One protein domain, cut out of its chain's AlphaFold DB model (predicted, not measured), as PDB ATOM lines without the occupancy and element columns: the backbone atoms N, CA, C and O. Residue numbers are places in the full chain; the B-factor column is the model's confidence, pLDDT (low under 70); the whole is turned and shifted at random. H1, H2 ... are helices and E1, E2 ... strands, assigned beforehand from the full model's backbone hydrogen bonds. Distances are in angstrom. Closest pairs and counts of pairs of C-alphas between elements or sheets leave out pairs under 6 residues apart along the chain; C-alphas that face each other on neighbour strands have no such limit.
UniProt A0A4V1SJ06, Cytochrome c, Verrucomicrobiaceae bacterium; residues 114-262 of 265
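This is residues 114 to 262 of the 265 residues of the protein "Cytochrome c" of Verrucomicrobiaceae bacterium (UniProt A0A4V1SJ06). A small core of crossed helices, with H3, H6 and H8 packed on the long helix H7, is joined up by long loops. A small hairpin of the strands E1 and E2 lies well away from the middle, and the short helix H1 lies at one end of the longest axis, apart from the other named elements. The printed part has 149 residues with eight named helices and two named strands, in the order H1 H2 H3 H4 H5 H6 E1 E2 H7 H8, and the sheet is E1 - E2, antiparallel. By its named elements, which hold 66 of the 149 residues, under half, the class is mostly helix. The whole is compact, with a radius of gyration of the C-alphas of 14.4 A, and spans 40 by 33 by 25 A.

H1, residues 114 to 120, touches no helix. H2, residues 126 to 131, touches H6, residues 182 to 191, at a steep tilt of 42 degrees, opposite ways; the closest C-alphas, of Asp 130 and Val 182, are 5.9 A apart. H3, residues 142 to 152, touches the hub H7, residues 219 to 230, about perpendicular at 89 degrees; the closest C-alphas, of Gly 148 and Val 225, are 3.7 A apart. H4, residues 156 to 159, and H3 meet only through their link. H5, residues 176 to 179, and H6 only just touch, with 3 pairs of C-alphas within 8 A, and only at the corner by their link; the closest C-alphas, of Val 178 and Leu 185, are 6.8 A apart. H5 and H7 also only just touch, with 3 pairs, by residues 229 to 230 of H7 alone; the closest C-alphas, of Val 178 and Arg 230, are 6.0 A apart. H6 touches residues 222 to 226 of H7 alone, at a steep tilt of 58 degrees, opposite ways; the closest C-alphas, of Leu 185 and Leu 226, are 7.2 A apart. E1, residues 197 to 199, and E2, residues 202 to 204, form a hairpin, antiparallel with 133 degrees between their directions; N 199 and O 202 are within hydrogen-bond range at 2.8 A, and N 197 and O 204 at 2.9 A. H8, residues 242 to 247, touches residues 219 to 223 of H7 alone, opposite ways at a steep tilt of 68 degrees, only just short of about perpendicular; the closest C-alphas, of Asp 219 and Pro 242, are 5.0 A apart. In H1, H2, H3, H6, H7 and H8 every O i to N i+4 pair is within hydrogen-bond range; H4 and H5 are too short for such a pair, and their one O i to N i+3 pair is within range in H5 but not in H4.

H1 begins at C-alpha 114, at (-1.682, -14.041, -11.314), and is 10.1 A long; H2 follows with 8.6 A. H3 is 15.1 A long from C-alpha 142 to C-alpha 152, and H4 and H5 have four residues each. H6 is 14.3 A long, E1 6.5 A and E2 6.2 A. H7 runs 16.4 A from C-alpha 219, at (5.347, -10.475, -32.958), to C-alpha 230. H8, 8.8 A long, ends at C-alpha 247, at (9.380, -5.252, -25.868).

The two C-alphas farthest apart, of Val 114 and Asp 137, are 41.0 A apart. The printed part has no cut. The links H4 to H5, E2 to H7 and H7 to H8 are long, and residues 248 to 262 hold no named element. The mean pLDDT of the printed part is 92.3; residue 123 alone is under 70, and H1 has a mean of 78.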
ATOM      1  N   VAL A 114      -2.667 -14.065 -10.219       78.25
ATOM      2  CA  VAL A 114      -1.682 -14.041 -11.314       78.25
ATOM      3  C   VAL A 114      -1.797 -12.761 -12.153       78.25
ATOM      4  O   VAL A 114      -0.783 -12.152 -12.497       78.25
ATOM      5  N   GLN A 115      -3.017 -12.312 -12.466       80.56
ATOM      6  CA  GLN A 115      -3.227 -11.051 -13.184       80.56
ATOM      7  C   GLN A 115      -2.826  -9.836 -12.336       80.56
ATOM      8  O   GLN A 115      -2.240  -8.888 -12.864       80.56
ATOM      9  N   LEU A 116      -3.122  -9.860 -11.035       79.38
ATOM     10  CA  LEU A 116      -2.764  -8.784 -10.106       79.38
ATOM     11  C   LEU A 116      -1.246  -8.676  -9.918       79.38
ATOM     12  O   LEU A 116      -0.702  -7.572  -9.934       79.38
ATOM     13  N   LEU A 117      -0.549  -9.811  -9.825       80.38
ATOM     14  CA  LEU A 117       0.911  -9.856  -9.769       80.38
ATOM     15  C   LEU A 117       1.523  -9.252 -11.036       80.38
ATOM     16  O   LEU A 117       2.330  -8.330 -10.934       80.38
ATOM     17  N   LYS A 118       1.053  -9.657 -12.224       79.75
ATOM     18  CA  LYS A 118       1.487  -9.052 -13.495       79.75
ATOM     19  C   LYS A 118       1.191  -7.557 -13.582       79.75
ATOM     20  O   LYS A 118       1.970  -6.809 -14.163       79.75
ATOM     21  N   ALA A 119       0.079  -7.096 -13.011       75.88
ATOM     22  CA  ALA A 119      -0.243  -5.671 -12.964       75.88
ATOM     23  C   ALA A 119       0.758  -4.866 -12.114       75.88
ATOM     24  O   ALA A 119       0.988  -3.695 -12.406       75.88
ATOM     25  N   SER A 120       1.346  -5.488 -11.087       73.12
ATOM     26  CA  SER A 120       2.315  -4.853 -10.184       73.12
ATOM     27  C   SER A 120       3.747  -4.802 -10.731       73.12
ATOM     28  O   SER A 120       4.578  -4.060 -10.208       73.12
ATOM     29  N   GLU A 121       4.043  -5.552 -11.796       77.94
ATOM     30  CA  GLU A 121       5.345  -5.519 -12.460       77.94
ATOM     31  C   GLU A 121       5.545  -4.196 -13.206       77.94
ATOM     32  O   GLU A 121       4.688  -3.756 -13.985       77.94
ATOM     33  N   ALA A 122       6.711  -3.576 -13.000       70.56
ATOM     34  CA  ALA A 122       7.099  -2.369 -13.716       70.56
ATOM     35  C   ALA A 122       7.013  -2.610 -15.233       70.56
ATOM     36  O   ALA A 122       7.646  -3.516 -15.777       70.56
ATOM     37  N   GLY A 123       6.181  -1.815 -15.908       69.81
ATOM     38  CA  GLY A 123       6.039  -1.870 -17.358       69.81
ATOM     39  C   GLY A 123       7.278  -1.322 -18.076       69.81
ATOM     40  O   GLY A 123       8.038  -0.546 -17.491       69.81
ATOM     41  N   PRO A 124       7.488  -1.705 -19.343       79.44
ATOM     42  CA  PRO A 124       8.534  -1.114 -20.170       79.44
ATOM     43  C   PRO A 124       8.281   0.389 -20.388       79.44
ATOM     44  O   PRO A 124       7.137   0.848 -20.381       79.44
ATOM     45  N   ASP A 125       9.354   1.160 -20.595       86.19
ATOM     46  CA  ASP A 125       9.259   2.590 -20.903       86.19
ATOM     47  C   ASP A 125       8.647   2.797 -22.297       86.19
ATOM     48  O   ASP A 125       9.299   2.607 -23.328       86.19
ATOM     49  N   MET A 126       7.382   3.216 -22.315       89.12
ATOM     50  CA  MET A 126       6.626   3.483 -23.540       89.12
ATOM     51  C   MET A 126       7.312   4.531 -24.419       89.12
ATOM     52  O   MET A 126       7.343   4.376 -25.637       89.12
ATOM     53  N   SER A 127       7.951   5.543 -23.818       87.62
ATOM     54  CA  SER A 127       8.664   6.582 -24.568       87.62
ATOM     55  C   SER A 127       9.860   6.010 -25.325       87.62
ATOM     56  O   SER A 127      10.130   6.422 -26.453       87.62
ATOM     57  N   ALA A 128      10.579   5.053 -24.736       87.94
ATOM     58  CA  ALA A 128      11.686   4.379 -25.406       87.94
ATOM     59  C   ALA A 128      11.203   3.542 -26.602       87.94
ATOM     60  O   ALA A 128      11.839   3.557 -27.655       87.94
ATOM     61  N   ILE A 129      10.055   2.871 -26.469       88.25
ATOM     62  CA  ILE A 129       9.438   2.090 -27.552       88.25
ATOM     63  C   ILE A 129       8.970   3.005 -28.685       88.25
ATOM     64  O   ILE A 129       9.241   2.730 -29.855       88.25
ATOM     65  N   ASP A 130       8.317   4.118 -28.346       89.50
ATOM     66  CA  ASP A 130       7.824   5.080 -29.329       89.50
ATOM     67  C   ASP A 130       8.975   5.771 -30.082       89.50
ATOM     68  O   ASP A 130       8.842   6.042 -31.274       89.50
ATOM     69  N   LYS A 131      10.140   5.971 -29.452       88.69
ATOM     70  CA  LYS A 131      11.355   6.503 -30.111       88.69
ATOM     71  C   LYS A 131      11.979   5.560 -31.141       88.69
ATOM     72  O   LYS A 131      12.719   6.028 -31.998       88.69
ATOM     73  N   LEU A 132      11.707   4.257 -31.059       88.00
ATOM     74  CA  LEU A 132      12.169   3.275 -32.048       88.00
ATOM     75  C   LEU A 132      11.312   3.273 -33.320       88.00
ATOM     76  O   LEU A 132      11.646   2.590 -34.286       88.00
ATOM     77  N   THR A 133      10.221   4.038 -33.324       86.81
ATOM     78  CA  THR A 133       9.333   4.169 -34.474       86.81
ATOM     79  C   THR A 133      10.084   4.808 -35.649       86.81
ATOM     80  O   THR A 133      10.659   5.888 -35.482       86.81
ATOM     81  N   PRO A 134      10.085   4.180 -36.839       87.31
ATOM     82  CA  PRO A 134      10.685   4.761 -38.036       87.31
ATOM     83  C   PRO A 134      10.005   6.066 -38.476       87.31
ATOM     84  O   PRO A 134       8.987   6.488 -37.929       87.31
ATOM     85  N   ALA A 135      10.539   6.691 -39.525       85.38
ATOM     86  CA  ALA A 135       9.864   7.812 -40.171       85.38
ATOM     87  C   ALA A 135       8.486   7.390 -40.724       85.38
ATOM     88  O   ALA A 135       8.280   6.241 -41.119       85.38
ATOM     89  N   ALA A 136       7.533   8.326 -40.762       81.94
ATOM     90  CA  ALA A 136       6.164   8.048 -41.206       81.94
ATOM     91  C   ALA A 136       6.059   7.630 -42.684       81.94
ATOM     92  O   ALA A 136       5.079   7.005 -43.076       81.94
ATOM     93  N   ASP A 137       7.064   7.974 -43.485       83.06
ATOM     94  CA  ASP A 137       7.223   7.649 -44.902       83.06
ATOM     95  C   ASP A 137       8.233   6.516 -45.150       83.06
ATOM     96  O   ASP A 137       8.605   6.262 -46.298       83.06
ATOM     97  N   ALA A 138       8.679   5.827 -44.093       86.94
ATOM     98  CA  ALA A 138       9.564   4.679 -44.227       86.94
ATOM     99  C   ALA A 138       8.948   3.640 -45.174       86.94
ATOM    100  O   ALA A 138       7.765   3.309 -45.079       86.94
ATOM    101  N   ALA A 139       9.765   3.116 -46.090       88.62
ATOM    102  CA  ALA A 139       9.323   2.105 -47.036       88.62
ATOM    103  C   ALA A 139       8.831   0.858 -46.287       88.62
ATOM    104  O   ALA A 139       9.551   0.289 -45.467       88.62
ATOM    105  N   ILE A 140       7.605   0.434 -46.589       94.12
ATOM    106  CA  ILE A 140       6.993  -0.759 -46.007       94.12
ATOM    107  C   ILE A 140       7.084  -1.877 -47.037       94.12
ATOM    108  O   ILE A 140       6.663  -1.705 -48.181       94.12
ATOM    109  N   ASP A 141       7.623  -3.023 -46.628       94.94
ATOM    110  CA  ASP A 141       7.654  -4.216 -47.469       94.94
ATOM    111  C   ASP A 141       6.213  -4.615 -47.866       94.94
ATOM    112  O   ASP A 141       5.366  -4.817 -46.983       94.94
ATOM    113  N   PRO A 142       5.903  -4.756 -49.169       96.50
ATOM    114  CA  PRO A 142       4.603  -5.235 -49.631       96.50
ATOM    115  C   PRO A 142       4.152  -6.550 -48.977       96.50
ATOM    116  O   PRO A 142       2.953  -6.743 -48.768       96.50
ATOM    117  N   ALA A 143       5.083  -7.440 -48.612       97.19
ATOM    118  CA  ALA A 143       4.772  -8.685 -47.914       97.19
ATOM    119  C   ALA A 143       4.216  -8.440 -46.500       97.19
ATOM    120  O   ALA A 143       3.289  -9.133 -46.077       97.19
ATOM    121  N   VAL A 144       4.721  -7.424 -45.791       96.75
ATOM    122  CA  VAL A 144       4.201  -7.016 -44.473       96.75
ATOM    123  C   VAL A 144       2.785  -6.466 -44.614       96.75
ATOM    124  O   VAL A 144       1.904  -6.852 -43.847       96.75
ATOM    125  N   MET A 145       2.532  -5.637 -45.632       97.31
ATOM    126  CA  MET A 145       1.183  -5.123 -45.908       97.31
ATOM    127  C   MET A 145       0.203  -6.244 -46.270       97.31
ATOM    128  O   MET A 145      -0.915  -6.258 -45.757       97.31
ATOM    129  N   ALA A 146       0.619  -7.211 -47.091       97.94
ATOM    130  CA  ALA A 146      -0.208  -8.361 -47.451       97.94
ATOM    131  C   ALA A 146      -0.523  -9.253 -46.236       97.94
ATOM    132  O   ALA A 146      -1.677  -9.645 -46.043       97.94
ATOM    133  N   LYS A 147       0.475  -9.532 -45.382       97.88
ATOM    134  CA  LYS A 147       0.279 -10.270 -44.121       97.88
ATOM    135  C   LYS A 147      -0.691  -9.521 -43.204       97.88
ATOM    136  O   LYS A 147      -1.653 -10.111 -42.723       97.88
ATOM    137  N   GLY A 148      -0.485  -8.217 -43.026       97.50
ATOM    138  CA  GLY A 148      -1.344  -7.374 -42.198       97.50
ATOM    139  C   GLY A 148      -2.787  -7.311 -42.694       97.50
ATOM    140  O   GLY A 148      -3.709  -7.428 -41.890       97.50
ATOM    141  N   GLN A 149      -2.994  -7.219 -44.010       97.75
ATOM    142  CA  GLN A 149      -4.323  -7.268 -44.623       97.75
ATOM    143  C   GLN A 149      -5.030  -8.602 -44.358       97.75
ATOM    144  O   GLN A 149      -6.212  -8.614 -44.015       97.75
ATOM    145  N   ALA A 150      -4.320  -9.727 -44.494       97.25
ATOM    146  CA  ALA A 150      -4.883 -11.045 -44.212       97.25
ATOM    147  C   ALA A 150      -5.288 -11.181 -42.735       97.25
ATOM    148  O   ALA A 150      -6.380 -11.657 -42.432       97.25
ATOM    149  N   THR A 151      -4.450 -10.702 -41.811       96.94
ATOM    150  CA  THR A 151      -4.756 -10.705 -40.373       96.94
ATOM    151  C   THR A 151      -5.905  -9.750 -40.017       96.94
ATOM    152  O   THR A 151      -6.714 -10.067 -39.144       96.94
ATOM    153  N   PHE A 152      -6.047  -8.622 -40.725       97.19
ATOM    154  CA  PHE A 152      -7.137  -7.661 -40.515       97.19
ATOM    155  C   PHE A 152      -8.535  -8.262 -40.740       97.19
ATOM    156  O   PHE A 152      -9.515  -7.749 -40.198       97.19
ATOM    157  N   ALA A 153      -8.649  -9.392 -41.446       95.12
ATOM    158  CA  ALA A 153      -9.909 -10.123 -41.586       95.12
ATOM    159  C   ALA A 153     -10.545 -10.500 -40.229       95.12
ATOM    160  O   ALA A 153     -11.767 -10.574 -40.118       95.12
ATOM    161  N   MET A 154      -9.741 -10.683 -39.174       93.62
ATOM    162  CA  MET A 154     -10.250 -10.913 -37.815       93.62
ATOM    163  C   MET A 154     -10.771  -9.624 -37.158       93.62
ATOM    164  O   MET A 154     -11.680  -9.664 -36.332       93.62
ATOM    165  N   CYS A 155     -10.208  -8.475 -37.528       95.00
ATOM    166  CA  CYS A 155     -10.522  -7.166 -36.956       95.00
ATOM    167  C   CYS A 155     -11.771  -6.544 -37.598       95.00
ATOM    168  O   CYS A 155     -12.563  -5.885 -36.917       95.00
ATOM    169  N   MET A 156     -11.974  -6.771 -38.900       95.38
ATOM    170  CA  MET A 156     -13.054  -6.137 -39.664       95.38
ATOM    171  C   MET A 156     -14.459  -6.541 -39.201       95.38
ATOM    172  O   MET A 156     -15.405  -5.790 -39.416       95.38
ATOM    173  N   ALA A 157     -14.602  -7.684 -38.518       92.69
ATOM    174  CA  ALA A 157     -15.872  -8.109 -37.929       92.69
ATOM    175  C   ALA A 157     -16.427  -7.088 -36.917       92.69
ATOM    176  O   ALA A 157     -17.640  -6.973 -36.766       92.69
ATOM    177  N   CYS A 158     -15.543  -6.342 -36.242       95.00
ATOM    178  CA  CYS A 158     -15.924  -5.297 -35.289       95.00
ATOM    179  C   CYS A 158     -15.662  -3.885 -35.831       95.00
ATOM    180  O   CYS A 158     -16.446  -2.976 -35.566       95.00
ATOM    181  N   HIS A 159     -14.570  -3.694 -36.579       95.69
ATOM    182  CA  HIS A 159     -14.124  -2.377 -37.047       95.69
ATOM    183  C   HIS A 159     -14.588  -2.009 -38.464       95.69
ATOM    184  O   HIS A 159     -14.301  -0.904 -38.922       95.69
ATOM    185  N   GLY A 160     -15.295  -2.903 -39.157       96.31
ATOM    186  CA  GLY A 160     -15.705  -2.703 -40.545       96.31
ATOM    187  C   GLY A 160     -14.589  -2.989 -41.554       96.31
ATOM    188  O   GLY A 160     -13.404  -3.056 -41.215       96.31
ATOM    189  N   ALA A 161     -14.974  -3.201 -42.813       95.62
ATOM    190  CA  ALA A 161     -14.052  -3.598 -43.883       95.62
ATOM    191  C   ALA A 161     -13.089  -2.476 -44.287       95.62
ATOM    192  O   ALA A 161     -11.959  -2.740 -44.701       95.62
ATOM    193  N   ALA A 162     -13.541  -1.232 -44.162       94.94
ATOM    194  CA  ALA A 162     -12.788  -0.021 -44.442       94.94
ATOM    195  C   ALA A 162     -12.351   0.698 -43.150       94.94
ATOM    196  O   ALA A 162     -11.974   1.869 -43.204       94.94
ATOM    197  N   GLY A 163     -12.408   0.030 -41.991       95.69
ATOM    198  CA  GLY A 163     -12.090   0.645 -40.702       95.69
ATOM    199  C   GLY A 163     -13.078   1.742 -40.290       95.69
ATOM    200  O   GLY A 163     -12.726   2.609 -39.490       95.69
ATOM    201  N   GLU A 164     -14.287   1.740 -40.854       95.19
ATOM    202  CA  GLU A 164     -15.346   2.725 -40.622       95.19
ATOM    203  C   GLU A 164     -15.939   2.663 -39.205       95.19
ATOM    204  O   GLU A 164     -16.529   3.639 -38.738       95.19
ATOM    205  N   GLY A 165     -15.719   1.553 -38.497       94.50
ATOM    206  CA  GLY A 165     -16.206   1.319 -37.144       94.50
ATOM    207  C   GLY A 165     -17.700   1.001 -37.073       94.50
ATOM    208  O   GLY A 165     -18.391   0.801 -38.071       94.50
ATOM    209  N   GLY A 166     -18.205   0.937 -35.846       92.38
ATOM    210  CA  GLY A 166     -19.600   0.664 -35.536       92.38
ATOM    211  C   GLY A 166     -19.849   0.590 -34.025       92.38
ATOM    212  O   GLY A 166     -18.984   0.939 -33.219       92.38
ATOM    213  N   PRO A 167     -21.026   0.107 -33.599       89.94
ATOM    214  CA  PRO A 167     -21.367   0.013 -32.177       89.94
ATOM    215  C   PRO A 167     -20.451  -0.922 -31.366       89.94
ATOM    216  O   PRO A 167     -20.340  -0.779 -30.152       89.94
ATOM    217  N   VAL A 168     -19.807  -1.887 -32.035       89.94
ATOM    218  CA  VAL A 168     -18.951  -2.904 -31.401       89.94
ATOM    219  C   VAL A 168     -17.473  -2.510 -31.413       89.94
ATOM    220  O   VAL A 168     -16.793  -2.711 -30.415       89.94
ATOM    221  N   GLY A 169     -16.972  -1.961 -32.526       92.25
ATOM    222  CA  GLY A 169     -15.583  -1.524 -32.661       92.25
ATOM    223  C   GLY A 169     -15.479  -0.055 -33.075       92.25
ATOM    224  O   GLY A 169     -16.230   0.383 -33.947       92.25
ATOM    225  N   PRO A 170     -14.557   0.730 -32.496       94.56
ATOM    226  CA  PRO A 170     -14.381   2.127 -32.871       94.56
ATOM    227  C   PRO A 170     -13.892   2.301 -34.314       94.56
ATOM    228  O   PRO A 170     -13.322   1.387 -34.916       94.56
ATOM    229  N   VAL A 171     -14.066   3.511 -34.850       95.56
ATOM    230  CA  VAL A 171     -13.505   3.897 -36.151       95.56
ATOM    231  C   VAL A 171     -11.971   3.869 -36.105       95.56
ATOM    232  O   VAL A 171     -11.349   4.439 -35.207       95.56
ATOM    233  N   LEU A 172     -11.363   3.200 -37.085       96.69
ATOM    234  CA  LEU A 172      -9.911   3.150 -37.296       96.69
ATOM    235  C   LEU A 172      -9.469   4.102 -38.416       96.69
ATOM    236  O   LEU A 172      -8.338   4.591 -38.412       96.69
ATOM    237  N   ALA A 173     -10.358   4.372 -39.373       96.19
ATOM    238  CA  ALA A 173     -10.115   5.268 -40.494       96.19
ATOM    239  C   ALA A 173      -9.942   6.724 -40.028       96.19
ATOM    240  O   ALA A 173     -10.879   7.360 -39.531       96.19
ATOM    241  N   GLY A 174      -8.737   7.271 -40.200       92.94
ATOM    242  CA  GLY A 174      -8.396   8.635 -39.795       92.94
ATOM    243  C   GLY A 174      -8.486   8.874 -38.286       92.94
ATOM    244  O   GLY A 174      -8.790   9.995 -37.879       92.94
ATOM    245  N   SER A 175      -8.307   7.830 -37.474       95.12
ATOM    246  CA  SER A 175      -8.341   7.916 -36.011       95.12
ATOM    247  C   SER A 175      -7.000   8.399 -35.464       95.12
ATOM    248  O   SER A 175      -5.949   7.841 -35.789       95.12
ATOM    249  N   GLU A 176      -7.034   9.404 -34.591       94.62
ATOM    250  CA  GLU A 176      -5.855   9.954 -33.915       94.62
ATOM    251  C   GLU A 176      -5.137   8.908 -33.051       94.62
ATOM    252  O   GLU A 176      -3.913   8.905 -32.946       94.62
ATOM    253  N   TRP A 177      -5.880   7.942 -32.506       95.44
ATOM    254  CA  TRP A 177      -5.314   6.838 -31.732       95.44
ATOM    255  C   TRP A 177      -4.558   5.839 -32.599       95.44
ATOM    256  O   TRP A 177      -3.644   5.173 -32.116       95.44
ATOM    257  N   VAL A 178      -4.928   5.733 -33.879       96.06
ATOM    258  CA  VAL A 178      -4.229   4.869 -34.830       96.06
ATOM    259  C   VAL A 178      -2.914   5.499 -35.256       96.06
ATOM    260  O   VAL A 178      -1.921   4.784 -35.346       96.06
ATOM    261  N   THR A 179      -2.878   6.805 -35.524       94.31
ATOM    262  CA  THR A 179      -1.676   7.493 -36.024       94.31
ATOM    263  C   THR A 179      -0.751   8.013 -34.924       94.31
ATOM    264  O   THR A 179       0.416   8.278 -35.210       94.31
ATOM    265  N   GLY A 180      -1.232   8.100 -33.681       93.56
ATOM    266  CA  GLY A 180      -0.467   8.510 -32.504       93.56
ATOM    267  C   GLY A 180       0.608   7.506 -32.043       93.56
ATOM    268  O   GLY A 180       1.105   6.701 -32.848       93.56
ATOM    269  N   PRO A 181       0.985   7.545 -30.746       95.38
ATOM    270  CA  PRO A 181       2.017   6.684 -30.164       95.38
ATOM    271  C   PRO A 181       1.774   5.202 -30.457       95.38
ATOM    272  O   PRO A 181       0.685   4.675 -30.217       95.38
ATOM    273  N   VAL A 182       2.785   4.512 -30.984       95.25
ATOM    274  CA  VAL A 182       2.641   3.115 -31.419       95.25
ATOM    275  C   VAL A 182       2.456   2.171 -30.234       95.25
ATOM    276  O   VAL A 182       1.735   1.172 -30.333       95.25
ATOM    277  N   SER A 183       3.034   2.530 -29.086       95.44
ATOM    278  CA  SER A 183       2.880   1.813 -27.822       95.44
ATOM    279  C   SER A 183       1.410   1.644 -27.422       95.44
ATOM    280  O   SER A 183       1.041   0.581 -26.921       95.44
ATOM    281  N   ASN A 184       0.538   2.617 -27.717       95.62
ATOM    282  CA  ASN A 184      -0.899   2.504 -27.451       95.62
ATOM    283  C   ASN A 184      -1.532   1.349 -28.230       95.62
ATOM    284  O   ASN A 184      -2.177   0.494 -27.629       95.62
ATOM    285  N   LEU A 185      -1.332   1.298 -29.552       95.12
ATOM    286  CA  LEU A 185      -1.923   0.258 -30.400       95.12
ATOM    287  C   LEU A 185      -1.438  -1.137 -30.008       95.12
ATOM    288  O   LEU A 185      -2.239  -2.068 -29.924       95.12
ATOM    289  N   ILE A 186      -0.142  -1.275 -29.722       96.31
ATOM    290  CA  ILE A 186       0.428  -2.555 -29.291       96.31
ATOM    291  C   ILE A 186      -0.186  -2.980 -27.952       96.31
ATOM    292  O   ILE A 186      -0.631  -4.118 -27.809       96.31
ATOM    293  N   ARG A 187      -0.277  -2.071 -26.974       95.38
ATOM    294  CA  ARG A 187      -0.869  -2.382 -25.663       95.38
ATOM    295  C   ARG A 187      -2.347  -2.726 -25.770       95.38
ATOM    296  O   ARG A 187      -2.768  -3.700 -25.150       95.38
ATOM    297  N   ILE A 188      -3.116  -1.986 -26.569       95.56
ATOM    298  CA  ILE A 188      -4.524  -2.300 -26.854       95.56
ATOM    299  C   ILE A 188      -4.629  -3.712 -27.430       95.56
ATOM    300  O   ILE A 188      -5.481  -4.488 -27.001       95.56
ATOM    301  N   GLN A 189      -3.721  -4.093 -28.328       95.00
ATOM    302  CA  GLN A 189      -3.748  -5.425 -28.916       95.00
ATOM    303  C   GLN A 189      -3.392  -6.546 -27.924       95.00
ATOM    304  O   GLN A 189      -3.918  -7.655 -28.044       95.00
ATOM    305  N   LEU A 190      -2.523  -6.272 -26.948       94.19
ATOM    306  CA  LEU A 190      -2.063  -7.260 -25.966       94.19
ATOM    307  C   LEU A 190      -2.965  -7.368 -24.728       94.19
ATOM    308  O   LEU A 190      -3.099  -8.453 -24.164       94.19
ATOM    309  N   ARG A 191      -3.576  -6.260 -24.297       93.56
ATOM    310  CA  ARG A 191      -4.378  -6.171 -23.062       93.56
ATOM    311  C   ARG A 191      -5.871  -6.044 -23.318       93.56
ATOM    312  O   ARG A 191      -6.662  -6.433 -22.465       93.56
ATOM    313  N   GLY A 192      -6.256  -5.514 -24.473       94.25
ATOM    314  CA  GLY A 192      -7.616  -5.076 -24.744       94.25
ATOM    315  C   GLY A 192      -7.889  -3.657 -24.243       94.25
ATOM    316  O   GLY A 192      -7.055  -3.035 -23.577       94.25
ATOM    317  N   LEU A 193      -9.078  -3.152 -24.565       95.00
ATOM    318  CA  LEU A 193      -9.532  -1.801 -24.228       95.00
ATOM    319  C   LEU A 193     -10.991  -1.834 -23.768       95.00
ATOM    320  O   LEU A 193     -11.824  -2.505 -24.376       95.00
ATOM    321  N   GLN A 194     -11.305  -1.099 -22.707       94.12
ATOM    322  CA  GLN A 194     -12.644  -1.014 -22.142       94.12
ATOM    323  C   GLN A 194     -13.013   0.414 -21.738       94.12
ATOM    324  O   GLN A 194     -12.156   1.255 -21.463       94.12
ATOM    325  N   GLY A 195     -14.318   0.644 -21.616       93.25
ATOM    326  CA  GLY A 195     -14.866   1.925 -21.193       93.25
ATOM    327  C   GLY A 195     -14.969   2.950 -22.326       93.25
ATOM    328  O   GLY A 195     -14.591   2.671 -23.464       93.25
ATOM    329  N   PRO A 196     -15.553   4.120 -22.028       94.00
ATOM    330  CA  PRO A 196     -15.714   5.182 -23.006       94.00
ATOM    331  C   PRO A 196     -14.361   5.784 -23.408       94.00
ATOM    332  O   PRO A 196     -13.441   5.845 -22.592       94.00
ATOM    333  N   MET A 197     -14.265   6.257 -24.651       94.69
ATOM    334  CA  MET A 197     -13.097   6.979 -25.158       94.69
ATOM    335  C   MET A 197     -13.490   8.052 -26.174       94.69
ATOM    336  O   MET A 197     -14.515   7.918 -26.844       94.69
ATOM    337  N   HIS A 198     -12.683   9.098 -26.334       94.75
ATOM    338  CA  HIS A 198     -12.930  10.123 -27.350       94.75
ATOM    339  C   HIS A 198     -12.227   9.765 -28.649       94.75
ATOM    340  O   HIS A 198     -11.032   9.519 -28.640       94.75
ATOM    341  N   ILE A 199     -12.940   9.760 -29.771       93.94
ATOM    342  CA  ILE A 199     -12.363   9.500 -31.096       93.94
ATOM    343  C   ILE A 199     -12.850  10.580 -32.043       93.94
ATOM    344  O   ILE A 199     -14.057  10.795 -32.186       93.94
ATOM    345  N   LYS A 200     -11.918  11.294 -32.669       90.81
ATOM    346  CA  LYS A 200     -12.185  12.472 -33.503       90.81
ATOM    347  C   LYS A 200     -13.045  13.506 -32.766       90.81
ATOM    348  O   LYS A 200     -13.950  14.113 -33.339       90.81
ATOM    349  N   GLY A 201     -12.787  13.660 -31.466       90.06
ATOM    350  CA  GLY A 201     -13.523  14.558 -30.572       90.06
ATOM    351  C   GLY A 201     -14.948  14.116 -30.213       90.06
ATOM    352  O   GLY A 201     -15.651  14.872 -29.547       90.06
ATOM    353  N   GLN A 202     -15.392  12.927 -30.632       92.38
ATOM    354  CA  GLN A 202     -16.700  12.370 -30.279       92.38
ATOM    355  C   GLN A 202     -16.553  11.290 -29.210       92.38
ATOM    356  O   GLN A 202     -15.660  10.449 -29.294       92.38
ATOM    357  N   LEU A 203     -17.445  11.292 -28.219       94.94
ATOM    358  CA  LEU A 203     -17.470  10.255 -27.193       94.94
ATOM    359  C   LEU A 203     -17.974   8.939 -27.797       94.94
ATOM    360  O   LEU A 203     -19.132   8.826 -28.197       94.94
ATOM    361  N   TYR A 204     -17.109   7.934 -27.821       94.06
ATOM    362  CA  TYR A 204     -17.430   6.568 -28.198       94.06
ATOM    363  C   TYR A 204     -17.628   5.725 -26.937       94.06
ATOM    364  O   TYR A 204     -16.741   5.645 -26.090       94.06
ATOM    365  N   THR A 205     -18.792   5.089 -26.810       94.69
ATOM    366  CA  THR A 205     -19.077   4.143 -25.722       94.69
ATOM    367  C   THR A 205     -19.213   2.742 -26.316       94.69
ATOM    368  O   THR A 205     -20.220   2.477 -26.976       94.69
ATOM    369  N   PRO A 206     -18.221   1.855 -26.131       89.88
ATOM    370  CA  PRO A 206     -18.266   0.517 -26.702       89.88
ATOM    371  C   PRO A 206     -19.379  -0.323 -26.065       89.88
ATOM    372  O   PRO A 206     -19.546  -0.315 -24.844       89.88
ATOM    373  N   LEU A 207     -20.104  -1.098 -26.879       90.69
ATOM    374  CA  LEU A 207     -21.086  -2.075 -26.379       90.69
ATOM    375  C   LEU A 207     -20.434  -3.248 -25.635       90.69
ATOM    376  O   LEU A 207     -21.056  -3.860 -24.769       90.69
ATOM    377  N   ALA A 208     -19.198  -3.578 -25.994       88.81
ATOM    378  CA  ALA A 208     -18.418  -4.647 -25.397       88.81
ATOM    379  C   ALA A 208     -16.944  -4.228 -25.330       88.81
ATOM    380  O   ALA A 208     -16.487  -3.481 -26.197       88.81
ATOM    381  N   PRO A 209     -16.179  -4.697 -24.332       91.19
ATOM    382  CA  PRO A 209     -14.748  -4.443 -24.298       91.19
ATOM    383  C   PRO A 209     -14.063  -5.080 -25.512       91.19
ATOM    384  O   PRO A 209     -14.421  -6.176 -25.950       91.19
ATOM    385  N   MET A 210     -13.029  -4.418 -26.024       92.81
ATOM    386  CA  MET A 210     -12.157  -4.992 -27.036       92.81
ATOM    387  C   MET A 210     -11.288  -6.059 -26.372       92.81
ATOM    388  O   MET A 210     -10.319  -5.750 -25.682       92.81
ATOM    389  N   THR A 211     -11.633  -7.327 -26.573       90.31
ATOM    390  CA  THR A 211     -10.815  -8.446 -26.099       90.31
ATOM    391  C   THR A 211      -9.550  -8.592 -26.949       90.31
ATOM    392  O   THR A 211      -9.613  -8.394 -28.165       90.31
ATOM    393  N   PRO A 212      -8.410  -8.991 -26.368       90.62
ATOM    394  CA  PRO A 212      -7.149  -9.093 -27.097       90.62
ATOM    395  C   PRO A 212      -7.080 -10.413 -27.903       90.62
ATOM    396  O   PRO A 212      -6.397 -11.364 -27.537       90.62
ATOM    397  N   ILE A 213      -7.827 -10.485 -29.014       86.50
ATOM    398  CA  ILE A 213      -8.074 -11.723 -29.792       86.50
ATOM    399  C   ILE A 213      -6.792 -12.322 -30.391       86.50
ATOM    400  O   ILE A 213      -6.650 -13.541 -30.452       86.50
ATOM    401  N   ILE A 214      -5.853 -11.483 -30.831       87.25
ATOM    402  CA  ILE A 214      -4.597 -11.932 -31.452       87.25
ATOM    403  C   ILE A 214      -3.389 -11.789 -30.522       87.25
ATOM    404  O   ILE A 214      -2.252 -11.854 -30.979       87.25
ATOM    405  N   ALA A 215      -3.603 -11.617 -29.213       88.12
ATOM    406  CA  ALA A 215      -2.516 -11.403 -28.252       88.12
ATOM    407  C   ALA A 215      -1.506 -12.554 -28.198       88.12
ATOM    408  O   ALA A 215      -0.369 -12.354 -27.785       88.12
ATOM    409  N   THR A 216      -1.920 -13.758 -28.593       87.69
ATOM    410  CA  THR A 216      -1.088 -14.967 -28.611       87.69
ATOM    411  C   THR A 216      -0.428 -15.234 -29.966       87.69
ATOM    412  O   THR A 216       0.321 -16.199 -30.078       87.69
ATOM    413  N   GLN A 217      -0.702 -14.420 -30.992       93.75
ATOM    414  CA  GLN A 217      -0.010 -14.504 -32.285       93.75
ATOM    415  C   GLN A 217       1.446 -14.040 -32.151       93.75
ATOM    416  O   GLN A 217       1.793 -13.374 -31.172       93.75
ATOM    417  N   ASP A 218       2.287 -14.371 -33.133       95.62
ATOM    418  CA  ASP A 218       3.689 -13.940 -33.211       95.62
ATOM    419  C   ASP A 218       3.843 -12.411 -33.325       95.62
ATOM    420  O   ASP A 218       2.909 -11.694 -33.704       95.62
ATOM    421  N   ASP A 219       5.028 -11.910 -32.959       96.88
ATOM    422  CA  ASP A 219       5.347 -10.475 -32.958       96.88
ATOM    423  C   ASP A 219       5.195  -9.871 -34.355       96.88
ATOM    424  O   ASP A 219       4.672  -8.766 -34.509       96.88
ATOM    425  N   GLU A 220       5.581 -10.624 -35.383       96.94
ATOM    426  CA  GLU A 220       5.533 -10.212 -36.777       96.94
ATOM    427  C   GLU A 220       4.093 -10.104 -37.285       96.94
ATOM    428  O   GLU A 220       3.781  -9.205 -38.061       96.94
ATOM    429  N   THR A 221       3.197 -11.002 -36.869       97.38
ATOM    430  CA  THR A 221       1.766 -10.943 -37.213       97.38
ATOM    431  C   THR A 221       1.093  -9.728 -36.584       97.38
ATOM    432  O   THR A 221       0.375  -9.001 -37.276       97.38
ATOM    433  N   ILE A 222       1.359  -9.464 -35.301       97.62
ATOM    434  CA  ILE A 222       0.826  -8.280 -34.612       97.62
ATOM    435  C   ILE A 222       1.384  -7.000 -35.249       97.62
ATOM    436  O   ILE A 222       0.624  -6.090 -35.583       97.62
ATOM    437  N   ALA A 223       2.694  -6.931 -35.486       97.62
ATOM    438  CA  ALA A 223       3.325  -5.781 -36.126       97.62
ATOM    439  C   ALA A 223       2.775  -5.535 -37.541       97.62
ATOM    440  O   ALA A 223       2.484  -4.392 -37.903       97.62
ATOM    441  N   ALA A 224       2.560  -6.596 -38.327       98.19
ATOM    442  CA  ALA A 224       2.027  -6.491 -39.681       98.19
ATOM    443  C   ALA A 224       0.599  -5.926 -39.709       98.19
ATOM    444  O   ALA A 224       0.330  -5.003 -40.479       98.19
ATOM    445  N   VAL A 225      -0.313  -6.420 -38.863       97.94
ATOM    446  CA  VAL A 225      -1.699  -5.912 -38.847       97.94
ATOM    447  C   VAL A 225      -1.773  -4.470 -38.353       97.94
ATOM    448  O   VAL A 225      -2.483  -3.659 -38.946       97.94
ATOM    449  N   LEU A 226      -0.990  -4.105 -37.333       97.44
ATOM    450  CA  LEU A 226      -0.945  -2.724 -36.848       97.44
ATOM    451  C   LEU A 226      -0.333  -1.786 -37.897       97.44
ATOM    452  O   LEU A 226      -0.836  -0.681 -38.102       97.44
ATOM    453  N   THR A 227       0.695  -2.241 -38.620       97.88
ATOM    454  CA  THR A 227       1.271  -1.512 -39.762       97.88
ATOM    455  C   THR A 227       0.247  -1.304 -40.872       97.88
ATOM    456  O   THR A 227       0.116  -0.186 -41.376       97.88
ATOM    457  N   TYR A 228      -0.512  -2.349 -41.213       98.00
ATOM    458  CA  TYR A 228      -1.575  -2.281 -42.211       98.00
ATOM    459  C   TYR A 228      -2.649  -1.264 -41.815       98.00
ATOM    460  O   TYR A 228      -2.985  -0.401 -42.622       98.00
ATOM    461  N   ILE A 229      -3.126  -1.289 -40.567       97.50
ATOM    462  CA  ILE A 229      -4.128  -0.335 -40.056       97.50
ATOM    463  C   ILE A 229      -3.604   1.111 -40.108       97.50
ATOM    464  O   ILE A 229      -4.333   2.020 -40.514       97.50
ATOM    465  N   ARG A 230      -2.330   1.329 -39.753       97.00
ATOM    466  CA  ARG A 230      -1.667   2.649 -39.764       97.00
ATOM    467  C   ARG A 230      -1.424   3.226 -41.160       97.00
ATOM    468  O   ARG A 230      -1.216   4.431 -41.277       97.00
ATOM    469  N   ASN A 231      -1.469   2.393 -42.200       96.50
ATOM    470  CA  ASN A 231      -1.191   2.774 -43.591       96.50
ATOM    471  C   ASN A 231      -2.355   2.483 -44.552       96.50
ATOM    472  O   ASN A 231      -2.200   2.563 -45.770       96.50
ATOM    473  N   SER A 232      -3.525   2.157 -44.005       96.00
ATOM    474  CA  SER A 232      -4.764   1.909 -44.748       96.00
ATOM    475  C   SER A 232      -5.851   2.886 -44.315       96.00
ATOM    476  O   SER A 232      -5.683   3.645 -43.364       96.00
ATOM    477  N   PHE A 233      -6.987   2.888 -45.015       95.44
ATOM    478  CA  PHE A 233      -8.176   3.665 -44.621       95.44
ATOM    479  C   PHE A 233      -7.941   5.185 -44.536       95.44
ATOM    480  O   PHE A 233      -8.596   5.894 -43.775       95.44
ATOM    481  N   GLY A 234      -6.980   5.692 -45.315       92.69
ATOM    482  CA  GLY A 234      -6.562   7.096 -45.292       92.69
ATOM    483  C   GLY A 234      -5.557   7.443 -44.189       92.69
ATOM    484  O   GLY A 234      -5.108   8.587 -44.136       92.69
ATOM    485  N   ASN A 235      -5.167   6.481 -43.351       94.94
ATOM    486  CA  ASN A 235      -4.096   6.661 -42.377       94.94
ATOM    487  C   ASN A 235      -2.731   6.697 -43.079       94.94
ATOM    488  O   ASN A 235      -2.493   5.987 -44.058       94.94
ATOM    489  N   LYS A 236      -1.837   7.536 -42.552       93.62
ATOM    490  CA  LYS A 236      -0.420   7.583 -42.919       93.62
ATOM    491  C   LYS A 236       0.396   7.768 -41.655       93.62
ATOM    492  O   LYS A 236       0.430   8.863 -41.097       93.62
ATOM    493  N   ALA A 237       1.021   6.696 -41.199       94.25
ATOM    494  CA  ALA A 237       1.883   6.727 -40.035       94.25
ATOM    495  C   ALA A 237       2.965   5.658 -40.149       94.25
ATOM    496  O   ALA A 237       2.836   4.685 -40.891       94.25
ATOM    497  N   ALA A 238       4.024   5.836 -39.366       94.69
ATOM    498  CA  ALA A 238       5.164   4.935 -39.373       94.69
ATOM    499  C   ALA A 238       4.751   3.473 -39.122       94.69
ATOM    500  O   ALA A 238       3.818   3.236 -38.339       94.69
ATOM    501  N   PRO A 239       5.430   2.503 -39.761       95.75
ATOM    502  CA  PRO A 239       5.162   1.090 -39.546       95.75
ATOM    503  C   PRO A 239       5.478   0.684 -38.105       95.75
ATOM    504  O   PRO A 239       6.303   1.297 -37.428       95.75
ATOM    505  N   VAL A 240       4.815  -0.375 -37.654       96.69
ATOM    506  CA  VAL A 240       5.077  -1.012 -36.364       96.69
ATOM    507  C   VAL A 240       6.131  -2.089 -36.566       96.69
ATOM    508  O   VAL A 240       5.976  -2.947 -37.435       96.69
ATOM    509  N   LEU A 241       7.191  -2.057 -35.763       95.75
ATOM    510  CA  LEU A 241       8.266  -3.042 -35.833       95.75
ATOM    511  C   LEU A 241       7.971  -4.254 -34.926       95.75
ATOM    512  O   LEU A 241       7.468  -4.064 -33.812       95.75
ATOM    513  N   PRO A 242       8.318  -5.490 -35.335       96.00
ATOM    514  CA  PRO A 242       8.208  -6.675 -34.474       96.00
ATOM    515  C   PRO A 242       8.923  -6.508 -33.127       96.00
ATOM    516  O   PRO A 242       8.418  -6.917 -32.083       96.00
ATOM    517  N   GLU A 243      10.061  -5.817 -33.114       94.75
ATOM    518  CA  GLU A 243      10.844  -5.511 -31.918       94.75
ATOM    519  C   GLU A 243      10.056  -4.648 -30.925       94.75
ATOM    520  O   GLU A 243      10.168  -4.844 -29.714       94.75
ATOM    521  N   GLN A 244       9.217  -3.728 -31.421       95.00
ATOM    522  CA  GLN A 244       8.336  -2.916 -30.577       95.00
ATOM    523  C   GLN A 244       7.272  -3.771 -29.892       95.00
ATOM    524  O   GLN A 244       7.007  -3.588 -28.702       95.00
ATOM    525  N   VAL A 245       6.711  -4.746 -30.612       96.19
ATOM    526  CA  VAL A 245       5.755  -5.710 -30.047       96.19
ATOM    527  C   VAL A 245       6.436  -6.592 -29.005       96.19
ATOM    528  O   VAL A 245       5.922  -6.746 -27.895       96.19
ATOM    529  N   LYS A 246       7.632  -7.093 -29.322       94.69
ATOM    530  CA  LYS A 246       8.426  -7.948 -28.439       94.69
ATOM    531  C   LYS A 246       8.723  -7.286 -27.095       94.69
ATOM    532  O   LYS A 246       8.552  -7.914 -26.052       94.69
ATOM    533  N   MET A 247       9.124  -6.012 -27.102       92.94
ATOM    534  CA  MET A 247       9.380  -5.252 -25.868       92.94
ATOM    535  C   MET A 247       8.130  -5.087 -24.997       92.94
ATOM    536  O   MET A 247       8.250  -4.949 -23.782       92.94
ATOM    537  N   LEU A 248       6.940  -5.124 -25.599       93.94
ATOM    538  CA  LEU A 248       5.664  -4.973 -24.904       93.94
ATOM    539  C   LEU A 248       5.015  -6.298 -24.510       93.94
ATOM    540  O   LEU A 248       3.950  -6.282 -23.900       93.94
ATOM    541  N   ARG A 249       5.647  -7.449 -24.766       92.31
ATOM    542  CA  ARG A 249       5.077  -8.758 -24.400       92.31
ATOM    543  C   ARG A 249       4.833  -8.945 -22.907       92.31
ATOM    544  O   ARG A 249       3.942  -9.710 -22.549       92.31
ATOM    545  N   SER A 250       5.545  -8.223 -22.046       90.06
ATOM    546  CA  SER A 250       5.272  -8.208 -20.602       90.06
ATOM    547  C   SER A 250       3.902  -7.618 -20.252       90.06
ATOM    548  O   SER A 250       3.385  -7.871 -19.169       90.06
ATOM    549  N   GLU A 251       3.260  -6.879 -21.161       90.25
ATOM    550  CA  GLU A 251       1.893  -6.384 -20.983       90.25
ATOM    551  C   GLU A 251       0.839  -7.499 -21.083       90.25
ATOM    552  O   GLU A 251      -0.301  -7.306 -20.656       90.25
ATOM    553  N   LEU A 252       1.195  -8.675 -21.614       89.44
ATOM    554  CA  LEU A 252       0.262  -9.781 -21.809       89.44
ATOM    555  C   LEU A 252      -0.289 -10.301 -20.472       89.44
ATOM    556  O   LEU A 252       0.436 -10.816 -19.613       89.44
ATOM    557  N   GLY A 253      -1.613 -10.235 -20.339       85.50
ATOM    558  CA  GLY A 253      -2.333 -10.692 -19.153       85.50
ATOM    559  C   GLY A 253      -2.506  -9.644 -18.060       85.50
ATOM    560  O   GLY A 253      -3.199  -9.927 -17.083       85.50
ATOM    561  N   LYS A 254      -1.946  -8.439 -18.224       90.00
ATOM    562  CA  LYS A 254      -2.287  -7.292 -17.373       90.00
ATOM    563  C   LYS A 254      -3.759  -6.882 -17.588       90.00
ATOM    564  O   LYS A 254      -4.341  -7.234 -18.617       90.00
ATOM    565  N   PRO A 255      -4.375  -6.138 -16.647       90.38
ATOM    566  CA  PRO A 255      -5.759  -5.678 -16.774       90.38
ATOM    567  C   PRO A 255      -6.017  -4.905 -18.074       90.38
ATOM    568  O   PRO A 255      -5.106  -4.261 -18.600       90.38
ATOM    569  N   MET A 256      -7.255  -4.928 -18.571       92.50
ATOM    570  CA  MET A 256      -7.650  -4.152 -19.752       92.50
ATOM    571  C   MET A 256      -7.364  -2.659 -19.568       92.50
ATOM    572  O   MET A 256      -7.386  -2.142 -18.451       92.50
ATOM    573  N   LEU A 257      -7.076  -1.982 -20.675       94.50
ATOM    574  CA  LEU A 257      -6.808  -0.547 -20.682       94.50
ATOM    575  C   LEU A 257      -8.107   0.252 -20.661       94.50
ATOM    576  O   LEU A 257      -9.142  -0.206 -21.146       94.50
ATOM    577  N   THR A 258      -8.009   1.482 -20.186       95.12
ATOM    578  CA  THR A 258      -8.989   2.554 -20.378       95.12
ATOM    579  C   THR A 258      -8.341   3.717 -21.131       95.12
ATOM    580  O   THR A 258      -7.119   3.756 -21.272       95.12
ATOM    581  N   GLU A 259      -9.127   4.697 -21.591       94.31
ATOM    582  CA  GLU A 259      -8.584   5.911 -22.232       94.31
ATOM    583  C   GLU A 259      -7.524   6.614 -21.357       94.31
ATOM    584  O   GLU A 259      -6.542   7.136 -21.878       94.31
ATOM    585  N   ALA A 260      -7.674   6.575 -20.028       94.06
ATOM    586  CA  ALA A 260      -6.735   7.191 -19.089       94.06
ATOM    587  C   ALA A 260      -5.355   6.507 -19.052       94.06
ATOM    588  O   ALA A 260      -4.372   7.142 -18.673       94.06
ATOM    589  N   ASP A 261      -5.273   5.235 -19.452       93.44
ATOM    590  CA  ASP A 261      -4.025   4.465 -19.482       93.44
ATOM    591  C   ASP A 261      -3.223   4.679 -20.776       93.44
ATOM    592  O   ASP A 261      -2.093   4.181 -20.896       93.44
ATOM    593  N   LEU A 262      -3.820   5.357 -21.762       93.62
ATOM    594  CA  LEU A 262      -3.229   5.624 -23.067       93.62
ATOM    595  C   LEU A 262      -2.500   6.968 -23.074       93.62
ATOM    596  O   LEU A 262      -2.911   7.945 -22.444       93.62
TER     597      LEU A 262